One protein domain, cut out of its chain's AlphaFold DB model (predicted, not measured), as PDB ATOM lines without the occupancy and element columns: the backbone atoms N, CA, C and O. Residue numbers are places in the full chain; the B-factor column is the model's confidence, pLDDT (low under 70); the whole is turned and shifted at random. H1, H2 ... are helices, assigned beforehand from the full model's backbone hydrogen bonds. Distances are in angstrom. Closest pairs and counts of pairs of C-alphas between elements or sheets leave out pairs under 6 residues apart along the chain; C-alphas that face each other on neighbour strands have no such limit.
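This is residues 534 to 597 and 648 to 678 of the 678 residues of an uncharacterized protein of Marssonina brunnea f. sp. multigermtubi (strain MB_m1) (UniProt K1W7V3). There is little regular structure: winding loops make most of the body, with H1, H2, H4 and H5 loosely grouped towards one side and short H3 among loops on the other. The printed part has 95 residues with five named helices, H1 to H5 in order, and no named strand; the class is all helix, on 32 residues. It is compact, radius of gyration of the C-alphas 13.1 A, spanning 34 by 31 by 22 A.

Start at H1, residues 534 to 540: it is close but not clearly touching H2, residues 543 to 546, the closest C-alphas, Leu 538 and Arg 546, being 5.6 A apart. H3, residues 573 to 576, is apart from both. Every O i to N i+4 pair in H1 is within hydrogen-bond range.

Find C-alpha 534 at (-5.787, 35.677, -55.476); H1 runs 10.5 A. H4, residues 653 to 664, runs 16.4 A; H5, residues 666 to 670, ends at (5.068, 39.957, -53.310).

Across the cut, C-alphas 597 and 648 are 13.5 A apart. H2 to H3 is a long link. Confidence is under 70 in 26 residues.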
ATOM      1  N   PRO A 534      -6.340  35.466 -56.812       81.75
ATOM      2  CA  PRO A 534      -5.787  35.677 -55.476       81.75
ATOM      3  C   PRO A 534      -6.858  35.912 -54.394       81.75
ATOM      4  O   PRO A 534      -6.894  35.213 -53.381       81.75
ATOM      5  N   SER A 535      -7.786  36.841 -54.638       83.00
ATOM      6  CA  SER A 535      -8.867  37.190 -53.710       83.00
ATOM      7  C   SER A 535      -9.837  36.033 -53.439       83.00
ATOM      8  O   SER A 535     -10.191  35.801 -52.288       83.00
ATOM      9  N   ALA A 536     -10.220  35.258 -54.461       86.31
ATOM     10  CA  ALA A 536     -11.126  34.122 -54.283       86.31
ATOM     11  C   ALA A 536     -10.514  33.017 -53.405       86.31
ATOM     12  O   ALA A 536     -11.241  32.334 -52.685       86.31
ATOM     13  N   VAL A 537      -9.183  32.862 -53.396       86.62
ATOM     14  CA  VAL A 537      -8.518  31.936 -52.463       86.62
ATOM     15  C   VAL A 537      -8.579  32.455 -51.021       86.62
ATOM     16  O   VAL A 537      -8.798  31.660 -50.109       86.62
ATOM     17  N   LEU A 538      -8.477  33.774 -50.794       86.81
ATOM     18  CA  LEU A 538      -8.706  34.356 -49.463       86.81
ATOM     19  C   LEU A 538     -10.150  34.163 -48.984       86.81
ATOM     20  O   LEU A 538     -10.358  33.883 -47.806       86.81
ATOM     21  N   ASP A 539     -11.147  34.265 -49.862       87.56
ATOM     22  CA  ASP A 539     -12.543  34.038 -49.468       87.56
ATOM     23  C   ASP A 539     -12.837  32.585 -49.070       87.56
ATOM     24  O   ASP A 539     -13.682  32.325 -48.211       87.56
ATOM     25  N   LEU A 540     -12.085  31.634 -49.618       87.75
ATOM     26  CA  LEU A 540     -12.169  30.223 -49.250       87.75
ATOM     27  C   LEU A 540     -11.434  29.902 -47.935       87.75
ATOM     28  O   LEU A 540     -11.735  28.896 -47.294       87.75
ATOM     29  N   LEU A 541     -10.512  30.757 -47.479       87.69
ATOM     30  CA  LEU A 541      -9.874  30.602 -46.171       87.69
ATOM     31  C   LEU A 541     -10.838  30.980 -45.024       87.69
ATOM     32  O   LEU A 541     -11.500  32.026 -45.081       87.69
ATOM     33  N   PRO A 542     -10.879  30.203 -43.919       86.44
ATOM     34  CA  PRO A 542     -11.575  30.604 -42.698       86.44
ATOM     35  C   PRO A 542     -11.045  31.945 -42.184       86.44
ATOM     36  O   PRO A 542      -9.834  32.163 -42.198       86.44
ATOM     37  N   ALA A 543     -11.932  32.812 -41.682       84.31
ATOM     38  CA  ALA A 543     -11.647  34.222 -41.378       84.31
ATOM     39  C   ALA A 543     -10.305  34.482 -40.661       84.31
ATOM     40  O   ALA A 543      -9.581  35.396 -41.048       84.31
ATOM     41  N   ARG A 544      -9.936  33.638 -39.683       82.50
ATOM     42  CA  ARG A 544      -8.674  33.742 -38.926       82.50
ATOM     43  C   ARG A 544      -7.413  33.724 -39.807       82.50
ATOM     44  O   ARG A 544      -6.488  34.487 -39.571       82.50
ATOM     45  N   TRP A 545      -7.417  32.926 -40.878       86.12
ATOM     46  CA  TRP A 545      -6.291  32.783 -41.806       86.12
ATOM     47  C   TRP A 545      -6.197  33.914 -42.837       86.12
ATOM     48  O   TRP A 545      -5.120  34.145 -43.379       86.12
ATOM     49  N   ARG A 546      -7.296  34.630 -43.116       89.19
ATOM     50  CA  ARG A 546      -7.359  35.618 -44.212       89.19
ATOM     51  C   ARG A 546      -6.443  36.827 -44.013       89.19
ATOM     52  O   ARG A 546      -6.075  37.473 -44.989       89.19
ATOM     53  N   GLY A 547      -6.110  37.134 -42.761       88.94
ATOM     54  CA  GLY A 547      -5.199  38.215 -42.391       88.94
ATOM     55  C   GLY A 547      -3.748  37.778 -42.178       88.94
ATOM     56  O   GLY A 547      -2.930  38.635 -41.874       88.94
ATOM     57  N   VAL A 548      -3.405  36.489 -42.288       90.94
ATOM     58  CA  VAL A 548      -2.062  35.972 -41.961       90.94
ATOM     59  C   VAL A 548      -1.094  36.174 -43.129       90.94
ATOM     60  O   VAL A 548      -1.411  35.831 -44.261       90.94
ATOM     61  N   CYS A 549       0.112  36.684 -42.860       92.44
ATOM     62  CA  CYS A 549       1.153  36.910 -43.868       92.44
ATOM     63  C   CYS A 549       1.734  35.579 -44.419       92.44
ATOM     64  O   CYS A 549       2.406  34.865 -43.662       92.44
ATOM     65  N   PRO A 550       1.602  35.277 -45.733       91.38
ATOM     66  CA  PRO A 550       2.162  34.083 -46.392       91.38
ATOM     67  C   PRO A 550       3.649  33.784 -46.145       91.38
ATOM     68  O   PRO A 550       4.062  32.618 -46.162       91.38
ATOM     69  N   HIS A 551       4.473  34.810 -45.908       90.56
ATOM     70  CA  HIS A 551       5.902  34.642 -45.607       90.56
ATOM     71  C   HIS A 551       6.163  34.251 -44.156       90.56
ATOM     72  O   HIS A 551       7.016  33.404 -43.908       90.56
ATOM     73  N   SER A 552       5.362  34.754 -43.211       88.38
ATOM     74  CA  SER A 552       5.450  34.361 -41.793       88.38
ATOM     75  C   SER A 552       5.064  32.895 -41.528       88.38
ATOM     76  O   SER A 552       5.284  32.384 -40.435       88.38
ATOM     77  N   MET A 553       4.552  32.188 -42.544       83.00
ATOM     78  CA  MET A 553       4.355  30.734 -42.524       83.00
ATOM     79  C   MET A 553       5.667  29.921 -42.568       83.00
ATOM     80  O   MET A 553       5.614  28.705 -42.390       83.00
ATOM     81  N   LEU A 554       6.822  30.537 -42.860       74.12
ATOM     82  CA  LEU A 554       8.129  29.870 -42.844       74.12
ATOM     83  C   LEU A 554       8.850  30.114 -41.515       74.12
ATOM     84  O   LEU A 554       9.035  31.254 -41.110       74.12
ATOM     85  N   SER A 555       9.378  29.048 -40.912       60.62
ATOM     86  CA  SER A 555      10.272  29.094 -39.740       60.62
ATOM     87  C   SER A 555      11.653  29.713 -40.004       60.62
ATOM     88  O   SER A 555      12.464  29.797 -39.088       60.62
ATOM     89  N   ASN A 556      11.935  30.059 -41.265       63.50
ATOM     90  CA  ASN A 556      13.231  30.506 -41.780       63.50
ATOM     91  C   ASN A 556      13.049  31.687 -42.766       63.50
ATOM     92  O   ASN A 556      13.796  31.801 -43.739       63.50
ATOM     93  N   SER A 557      11.991  32.496 -42.621       61.88
ATOM     94  CA  SER A 557      11.717  33.586 -43.568       61.88
ATOM     95  C   SER A 557      12.783  34.681 -43.469       61.88
ATOM     96  O   SER A 557      13.123  35.113 -42.372       61.88
ATOM     97  N   THR A 558      13.227  35.248 -44.589       75.44
ATOM     98  CA  THR A 558      14.073  36.462 -44.624       75.44
ATOM     99  C   THR A 558      13.279  37.749 -44.307       75.44
ATOM    100  O   THR A 558      13.597  38.840 -44.787       75.44
ATOM    101  N   GLY A 559      12.223  37.623 -43.494       83.94
ATOM    102  CA  GLY A 559      11.118  38.570 -43.374       83.94
ATOM    103  C   GLY A 559      10.171  38.535 -44.584       83.94
ATOM    104  O   GLY A 559      10.451  37.919 -45.608       83.94
ATOM    105  N   CYS A 560       9.035  39.233 -44.487       91.00
ATOM    106  CA  CYS A 560       8.237  39.548 -45.678       91.00
ATOM    107  C   CYS A 560       8.977  40.619 -46.502       91.00
ATOM    108  O   CYS A 560       9.390  41.628 -45.916       91.00
ATOM    109  N   PRO A 561       9.115  40.483 -47.835       90.69
ATOM    110  CA  PRO A 561       9.813  41.472 -48.659       90.69
ATOM    111  C   PRO A 561       9.114  42.839 -48.689       90.69
ATOM    112  O   PRO A 561       9.790  43.854 -48.864       90.69
ATOM    113  N   LEU A 562       7.801  42.910 -48.418       89.69
ATOM    114  CA  LEU A 562       7.096  44.189 -48.237       89.69
ATOM    115  C   LEU A 562       7.495  44.920 -46.935       89.69
ATOM    116  O   LEU A 562       7.255  46.123 -46.811       89.69
ATOM    117  N   LYS A 563       8.120  44.225 -45.973       88.38
ATOM    118  CA  LYS A 563       8.584  44.756 -44.676       88.38
ATOM    119  C   LYS A 563       7.489  45.592 -43.994       88.38
ATOM    120  O   LYS A 563       6.360  45.132 -43.876       88.38
ATOM    121  N   ALA A 564       7.786  46.834 -43.605       86.25
ATOM    122  CA  ALA A 564       6.845  47.753 -42.955       86.25
ATOM    123  C   ALA A 564       5.646  48.193 -43.828       86.25
ATOM    124  O   ALA A 564       4.776  48.907 -43.339       86.25
ATOM    125  N   ARG A 565       5.582  47.800 -45.110       89.44
ATOM    126  CA  ARG A 565       4.377  47.967 -45.940       89.44
ATOM    127  C   ARG A 565       3.400  46.800 -45.799       89.44
ATOM    128  O   ARG A 565       2.258  46.966 -46.207       89.44
ATOM    129  N   CYS A 566       3.824  45.652 -45.262       91.44
ATOM    130  CA  CYS A 566       2.963  44.490 -45.049       91.44
ATOM    131  C   CYS A 566       1.838  44.837 -44.062       91.44
ATOM    132  O   CYS A 566       2.112  45.131 -42.900       91.44
ATOM    133  N   ARG A 567       0.579  44.798 -44.517       90.94
ATOM    134  CA  ARG A 567      -0.601  44.975 -43.645       90.94
ATOM    135  C   ARG A 567      -1.090  43.674 -43.003       90.94
ATOM    136  O   ARG A 567      -1.913  43.711 -42.094       90.94
ATOM    137  N   LEU A 568      -0.604  42.531 -43.482       91.50
ATOM    138  CA  LEU A 568      -0.996  41.214 -42.988       91.50
ATOM    139  C   LEU A 568      -0.313  40.909 -41.646       91.50
ATOM    140  O   LEU A 568       0.858  41.224 -41.436       91.50
ATOM    141  N   LEU A 569      -1.042  40.248 -40.751       90.94
ATOM    142  CA  LEU A 569      -0.566  39.806 -39.447       90.94
ATOM    143  C   LEU A 569       0.591  38.818 -39.614       90.94
ATOM    144  O   LEU A 569       0.451  37.741 -40.198       90.94
ATOM    145  N   HIS A 570       1.742  39.185 -39.063       89.19
ATOM    146  CA  HIS A 570       2.902  38.312 -38.987       89.19
ATOM    147  C   HIS A 570       2.749  37.326 -37.827       89.19
ATOM    148  O   HIS A 570       2.565  37.732 -36.677       89.19
ATOM    149  N   LEU A 571       2.874  36.033 -38.120       86.44
ATOM    150  CA  LEU A 571       3.071  34.995 -37.109       86.44
ATOM    151  C   LEU A 571       4.417  35.193 -36.405       86.44
ATOM    152  O   LEU A 571       5.393  35.622 -37.024       86.44
ATOM    153  N   CYS A 572       4.496  34.860 -35.115       83.88
ATOM    154  CA  CYS A 572       5.772  34.913 -34.410       83.88
ATOM    155  C   CYS A 572       6.697  33.781 -34.888       83.88
ATOM    156  O   CYS A 572       6.373  32.602 -34.735       83.88
ATOM    157  N   GLU A 573       7.871  34.129 -35.416       79.69
ATOM    158  CA  GLU A 573       8.872  33.165 -35.891       79.69
ATOM    159  C   GLU A 573       9.377  32.257 -34.757       79.69
ATOM    160  O   GLU A 573       9.329  31.037 -34.880       79.69
ATOM    161  N   ALA A 574       9.737  32.827 -33.600       73.12
ATOM    162  CA  ALA A 574      10.182  32.068 -32.424       73.12
ATOM    163  C   ALA A 574       9.117  31.096 -31.869       73.12
ATOM    164  O   ALA A 574       9.455  30.139 -31.180       73.12
ATOM    165  N   TYR A 575       7.838  31.340 -32.169       69.19
ATOM    166  CA  TYR A 575       6.698  30.491 -31.806       69.19
ATOM    167  C   TYR A 575       6.347  29.458 -32.888       69.19
ATOM    168  O   TYR A 575       5.779  28.413 -32.589       69.19
ATOM    169  N   SER A 576       6.662  29.760 -34.150       69.25
ATOM    170  CA  SER A 576       6.334  28.929 -35.317       69.25
ATOM    171  C   SER A 576       7.493  28.022 -35.748       69.25
ATOM    172  O   SER A 576       7.290  27.093 -36.528       69.25
ATOM    173  N   ASN A 577       8.707  28.278 -35.251       69.69
ATOM    174  CA  ASN A 577       9.890  27.456 -35.476       69.69
ATOM    175  C   ASN A 577       9.774  26.117 -34.709       69.69
ATOM    176  O   ASN A 577       9.797  26.136 -33.477       69.69
ATOM    177  N   PRO A 578       9.718  24.955 -35.394       59.31
ATOM    178  CA  PRO A 578       9.550  23.640 -34.759       59.31
ATOM    179  C   PRO A 578      10.785  23.158 -33.975       59.31
ATOM    180  O   PRO A 578      10.728  22.121 -33.319       59.31
ATOM    181  N   HIS A 579      11.899  23.891 -34.054       60.97
ATOM    182  CA  HIS A 579      13.126  23.678 -33.282       60.97
ATOM    183  C   HIS A 579      13.434  24.867 -32.348       60.97
ATOM    184  O   HIS A 579      14.509  24.930 -31.753       60.97
ATOM    185  N   GLY A 580      12.516  25.833 -32.231       64.50
ATOM    186  CA  GLY A 580      12.672  27.005 -31.375       64.50
ATOM    187  C   GLY A 580      12.426  26.698 -29.895       64.50
ATOM    188  O   GLY A 580      11.707  25.768 -29.539       64.50
ATOM    189  N   SER A 581      12.942  27.553 -29.008       64.75
ATOM    190  CA  SER A 581      12.607  27.520 -27.568       64.75
ATOM    191  C   SER A 581      11.206  28.082 -27.251       64.75
ATOM    192  O   SER A 581      10.852  28.276 -26.086       64.75
ATOM    193  N   GLY A 582      10.400  28.326 -28.288       66.06
ATOM    194  CA  GLY A 582       9.159  29.080 -28.221       66.06
ATOM    195  C   GLY A 582       9.382  30.586 -28.133       66.06
ATOM    196  O   GLY A 582      10.501  31.084 -27.987       66.06
ATOM    197  N   CYS A 583       8.288  31.343 -28.184       73.69
ATOM    198  CA  CYS A 583       8.340  32.773 -27.910       73.69
ATOM    199  C   CYS A 583       8.218  33.039 -26.401       73.69
ATOM    200  O   CYS A 583       7.245  32.657 -25.749       73.69
ATOM    201  N   TYR A 584       9.185  33.762 -25.838       70.25
ATOM    202  CA  TYR A 584       9.198  34.135 -24.418       70.25
ATOM    203  C   TYR A 584       8.035  35.072 -24.033       70.25
ATOM    204  O   TYR A 584       7.625  35.113 -22.875       70.25
ATOM    205  N   TYR A 585       7.439  35.770 -25.007       75.06
ATOM    206  CA  TYR A 585       6.344  36.729 -24.816       75.06
ATOM    207  C   TYR A 585       4.932  36.120 -24.973       75.06
ATOM    208  O   TYR A 585       3.950  36.841 -25.158       75.06
ATOM    209  N   VAL A 586       4.796  34.789 -24.875       58.12
ATOM    210  CA  VAL A 586       3.527  34.024 -25.000       58.12
ATOM    211  C   VAL A 586       2.449  34.377 -23.955       58.12
ATOM    212  O   VAL A 586       1.291  33.963 -24.090       58.12
ATOM    213  N   TRP A 587       2.794  35.187 -22.951       64.19
ATOM    214  CA  TRP A 587       1.875  35.745 -21.953       64.19
ATOM    215  C   TRP A 587       1.266  37.117 -22.316       64.19
ATOM    216  O   TRP A 587       0.566  37.686 -21.489       64.19
ATOM    217  N   GLY A 588       1.469  37.622 -23.540       61.19
ATOM    218  CA  GLY A 588       0.649  38.710 -24.108       61.19
ATOM    219  C   GLY A 588       1.410  39.842 -24.803       61.19
ATOM    220  O   GLY A 588       0.811  40.574 -25.579       61.19
ATOM    221  N   ASN A 589       2.724  39.955 -24.591       76.62
ATOM    222  CA  ASN A 589       3.517  41.106 -25.054       76.62
ATOM    223  C   ASN A 589       4.259  40.867 -26.385       76.62
ATOM    224  O   ASN A 589       5.205  41.587 -26.699       76.62
ATOM    225  N   CYS A 590       3.890  39.844 -27.162       76.25
ATOM    226  CA  CYS A 590       4.481  39.659 -28.487       76.25
ATOM    227  C   CYS A 590       3.763  40.556 -29.508       76.25
ATOM    228  O   CYS A 590       2.538  40.480 -29.590       76.25
ATOM    229  N   PRO A 591       4.481  41.343 -30.330       76.50
ATOM    230  CA  PRO A 591       3.874  42.104 -31.427       76.50
ATOM    231  C   PRO A 591       3.442  41.213 -32.610       76.50
ATOM    232  O   PRO A 591       2.904  41.714 -33.593       76.50
ATOM    233  N   PHE A 592       3.699  39.905 -32.533       81.06
ATOM    234  CA  PHE A 592       3.414  38.920 -33.568       81.06
ATOM    235  C   PHE A 592       2.382  37.894 -33.086       81.06
ATOM    236  O   PHE A 592       2.290  37.581 -31.897       81.06
ATOM    237  N   LEU A 593       1.613  37.348 -34.024       80.31
ATOM    238  CA  LEU A 593       0.460  36.499 -33.746       80.31
ATOM    239  C   LEU A 593       0.873  35.107 -33.217       80.31
ATOM    240  O   LEU A 593       1.795  34.469 -33.732       80.31
ATOM    241  N   HIS A 594       0.153  34.639 -32.192       73.62
ATOM    242  CA  HIS A 594       0.401  33.397 -31.442       73.62
ATOM    243  C   HIS A 594      -0.774  32.390 -31.523       73.62
ATOM    244  O   HIS A 594      -1.124  31.761 -30.525       73.62
ATOM    245  N   GLU A 595      -1.410  32.209 -32.685       63.41
ATOM    246  CA  GLU A 595      -2.616  31.357 -32.805       63.41
ATOM    247  C   GLU A 595      -2.424  29.888 -32.373       63.41
ATOM    248  O   GLU A 595      -3.326  29.276 -31.805       63.41
ATOM    249  N   PHE A 596      -1.250  29.305 -32.614       58.94
ATOM    250  CA  PHE A 596      -1.013  27.853 -32.566       58.94
ATOM    251  C   PHE A 596      -0.649  27.311 -31.172       58.94
ATOM    252  O   PHE A 596       0.392  26.682 -30.999       58.94
ATOM    253  N   LYS A 597      -1.465  27.594 -30.151       51.34
ATOM    254  CA  LYS A 597      -1.067  27.362 -28.745       51.34
ATOM    255  C   LYS A 597      -1.168  25.916 -28.245       51.34
ATOM    256  O   LYS A 597      -0.655  25.611 -27.172       51.34
ATOM    257  N   ARG A 648       4.338  19.222 -36.306       42.19
ATOM    258  CA  ARG A 648       4.141  18.718 -37.684       42.19
ATOM    259  C   ARG A 648       3.322  17.407 -37.728       42.19
ATOM    260  O   ARG A 648       2.799  17.047 -38.774       42.19
ATOM    261  N   SER A 649       3.208  16.720 -36.589       38.88
ATOM    262  CA  SER A 649       2.415  15.508 -36.343       38.88
ATOM    263  C   SER A 649       1.084  15.730 -35.598       38.88
ATOM    264  O   SER A 649       0.391  14.753 -35.341       38.88
ATOM    265  N   GLY A 650       0.732  16.970 -35.230       45.44
ATOM    266  CA  GLY A 650      -0.454  17.303 -34.411       45.44
ATOM    267  C   GLY A 650      -1.168  18.607 -34.803       45.44
ATOM    268  O   GLY A 650      -2.203  18.955 -34.242       45.44
ATOM    269  N   VAL A 651      -0.650  19.327 -35.798       57.00
ATOM    270  CA  VAL A 651      -1.459  20.172 -36.679       57.00
ATOM    271  C   VAL A 651      -2.354  19.226 -37.484       57.00
ATOM    272  O   VAL A 651      -1.841  18.387 -38.226       57.00
ATOM    273  N   GLY A 652      -3.678  19.340 -37.327       62.53
ATOM    274  CA  GLY A 652      -4.637  18.524 -38.083       62.53
ATOM    275  C   GLY A 652      -4.422  18.665 -39.593       62.53
ATOM    276  O   GLY A 652      -3.982  19.718 -40.059       62.53
ATOM    277  N   ARG A 653      -4.727  17.627 -40.381       69.69
ATOM    278  CA  ARG A 653      -4.522  17.624 -41.847       69.69
ATOM    279  C   ARG A 653      -5.206  18.818 -42.515       69.69
ATOM    280  O   ARG A 653      -4.684  19.406 -43.453       69.69
ATOM    281  N   GLU A 654      -6.359  19.170 -41.983       75.06
ATOM    282  CA  GLU A 654      -7.243  20.265 -42.347       75.06
ATOM    283  C   GLU A 654      -6.525  21.608 -42.164       75.06
ATOM    284  O   GLU A 654      -6.455  22.428 -43.078       75.06
ATOM    285  N   GLU A 655      -5.898  21.798 -41.002       78.56
ATOM    286  CA  GLU A 655      -5.100  22.980 -40.700       78.56
ATOM    287  C   GLU A 655      -3.797  23.008 -41.512       78.56
ATOM    288  O   GLU A 655      -3.420  24.059 -42.023       78.56
ATOM    289  N   TRP A 656      -3.132  21.865 -41.703       75.75
ATOM    290  CA  TRP A 656      -1.941  21.770 -42.549       75.75
ATOM    291  C   TRP A 656      -2.246  22.156 -44.001       75.75
ATOM    292  O   TRP A 656      -1.494  22.920 -44.603       75.75
ATOM    293  N   ASN A 657      -3.382  21.712 -44.546       79.81
ATOM    294  CA  ASN A 657      -3.840  22.113 -45.874       79.81
ATOM    295  C   ASN A 657      -4.073  23.632 -45.947       79.81
ATOM    296  O   ASN A 657      -3.606  24.269 -46.888       79.81
ATOM    297  N   LEU A 658      -4.708  24.240 -44.936       83.12
ATOM    298  CA  LEU A 658      -4.881  25.701 -44.867       83.12
ATOM    299  C   LEU A 658      -3.534  26.442 -44.786       83.12
ATOM    300  O   LEU A 658      -3.350  27.439 -45.482       83.12
ATOM    301  N   ARG A 659      -2.561  25.930 -44.020       81.44
ATOM    302  CA  ARG A 659      -1.186  26.466 -43.972       81.44
ATOM    303  C   ARG A 659      -0.496  26.401 -45.336       81.44
ATOM    304  O   ARG A 659       0.195  27.350 -45.699       81.44
ATOM    305  N   VAL A 660      -0.682  25.314 -46.090       81.19
ATOM    306  CA  VAL A 660      -0.150  25.154 -47.457       81.19
ATOM    307  C   VAL A 660      -0.818  26.128 -48.432       81.19
ATOM    308  O   VAL A 660      -0.111  26.757 -49.214       81.19
ATOM    309  N   VAL A 661      -2.138  26.326 -48.341       88.00
ATOM    310  CA  VAL A 661      -2.861  27.322 -49.153       88.00
ATOM    311  C   VAL A 661      -2.378  28.740 -48.840       88.00
ATOM    312  O   VAL A 661      -2.007  29.458 -49.757       88.00
ATOM    313  N   VAL A 662      -2.285  29.144 -47.567       88.94
ATOM    314  CA  VAL A 662      -1.733  30.463 -47.192       88.94
ATOM    315  C   VAL A 662      -0.288  30.615 -47.687       88.94
ATOM    316  O   VAL A 662       0.081  31.665 -48.208       88.94
ATOM    317  N   ALA A 663       0.528  29.561 -47.593       85.94
ATOM    318  CA  ALA A 663       1.906  29.556 -48.079       85.94
ATOM    319  C   ALA A 663       2.038  29.673 -49.610       85.94
ATOM    320  O   ALA A 663       3.045  30.218 -50.066       85.94
ATOM    321  N   SER A 664       1.065  29.209 -50.406       85.12
ATOM    322  CA  SER A 664       1.100  29.361 -51.869       85.12
ATOM    323  C   SER A 664       0.760  30.782 -52.331       85.12
ATOM    324  O   SER A 664       1.065  31.146 -53.461       85.12
ATOM    325  N   LEU A 665       0.189  31.628 -51.465       91.25
ATOM    326  CA  LEU A 665      -0.156  33.013 -51.804       91.25
ATOM    327  C   LEU A 665       1.055  33.972 -51.825       91.25
ATOM    328  O   LEU A 665       0.867  35.168 -52.035       91.25
ATOM    329  N   ARG A 666       2.293  33.499 -51.616       91.50
ATOM    330  CA  ARG A 666       3.496  34.357 -51.532       91.50
ATOM    331  C   ARG A 666       3.733  35.211 -52.773       91.50
ATOM    332  O   ARG A 666       3.868  36.416 -52.632       91.50
ATOM    333  N   GLU A 667       3.694  34.639 -53.971       90.56
ATOM    334  CA  GLU A 667       3.985  35.388 -55.205       90.56
ATOM    335  C   GLU A 667       2.988  36.542 -55.427       90.56
ATOM    336  O   GLU A 667       3.368  37.665 -55.754       90.56
ATOM    337  N   ALA A 668       1.705  36.304 -55.136       89.81
ATOM    338  CA  ALA A 668       0.665  37.333 -55.166       89.81
ATOM    339  C   ALA A 668       0.782  38.349 -54.006       89.81
ATOM    340  O   ALA A 668       0.393  39.508 -54.156       89.81
ATOM    341  N   HIS A 669       1.347  37.952 -52.860       92.06
ATOM    342  CA  HIS A 669       1.699  38.865 -51.770       92.06
ATOM    343  C   HIS A 669       2.878  39.770 -52.148       92.06
ATOM    344  O   HIS A 669       2.839  40.959 -51.835       92.06
ATOM    345  N   ASP A 670       3.869  39.239 -52.863       91.19
ATOM    346  CA  ASP A 670       5.068  39.957 -53.310       91.19
ATOM    347  C   ASP A 670       4.744  40.951 -54.427       91.19
ATOM    348  O   ASP A 670       5.225  42.084 -54.411       91.19
ATOM    349  N   ALA A 671       3.810  40.588 -55.311       91.12
ATOM    350  CA  ALA A 671       3.143  41.506 -56.235       91.12
ATOM    351  C   ALA A 671       2.213  42.532 -55.538       91.12
ATOM    352  O   ALA A 671       1.611  43.374 -56.202       91.12
ATOM    353  N   GLY A 672       2.070  42.478 -54.208       89.75
ATOM    354  CA  GLY A 672       1.306  43.436 -53.405       89.75
ATOM    355  C   GLY A 672      -0.218  43.278 -53.449       89.75
ATOM    356  O   GLY A 672      -0.910  44.083 -52.830       89.75
ATOM    357  N   ILE A 673      -0.752  42.250 -54.120       88.44
ATOM    358  CA  ILE A 673      -2.177  42.132 -54.493       88.44
ATOM    359  C   ILE A 673      -3.107  42.151 -53.267       88.44
ATOM    360  O   ILE A 673      -4.152  42.795 -53.286       88.44
ATOM    361  N   TYR A 674      -2.712  41.499 -52.171       78.88
ATOM    362  CA  TYR A 674      -3.501  41.456 -50.930       78.88
ATOM    363  C   TYR A 674      -3.319  42.674 -50.023       78.88
ATOM    364  O   TYR A 674      -4.056  42.853 -49.057       78.88
ATOM    365  N   ASN A 675      -2.304  43.497 -50.285       76.12
ATOM    366  CA  ASN A 675      -1.724  44.397 -49.290       76.12
ATOM    367  C   ASN A 675      -2.517  45.707 -49.077       76.12
ATOM    368  O   ASN A 675      -2.046  46.616 -48.396       76.12
ATOM    369  N   GLY A 676      -3.710  45.796 -49.669       66.25
ATOM    370  CA  GLY A 676      -4.698  46.857 -49.462       66.25
ATOM    371  C   GLY A 676      -6.136  46.343 -49.318       66.25
ATOM    372  O   GLY A 676      -7.060  47.137 -49.450       66.25
ATOM    373  N   LEU A 677      -6.336  45.037 -49.078       61.84
ATOM    374  CA  LEU A 677      -7.657  44.451 -48.776       61.84
ATOM    375  C   LEU A 677      -8.074  44.622 -47.298       61.84
ATOM    376  O   LEU A 677      -9.202  44.292 -46.940       61.84
ATOM    377  N   TYR A 678      -7.161  45.138 -46.470       54.12
ATOM    378  CA  TYR A 678      -7.298  45.478 -45.052       54.12
ATOM    379  C   TYR A 678      -6.541  46.788 -44.793       54.12
ATOM    380  O   TYR A 678      -5.553  47.029 -45.527       54.12
TER     381      TYR A 678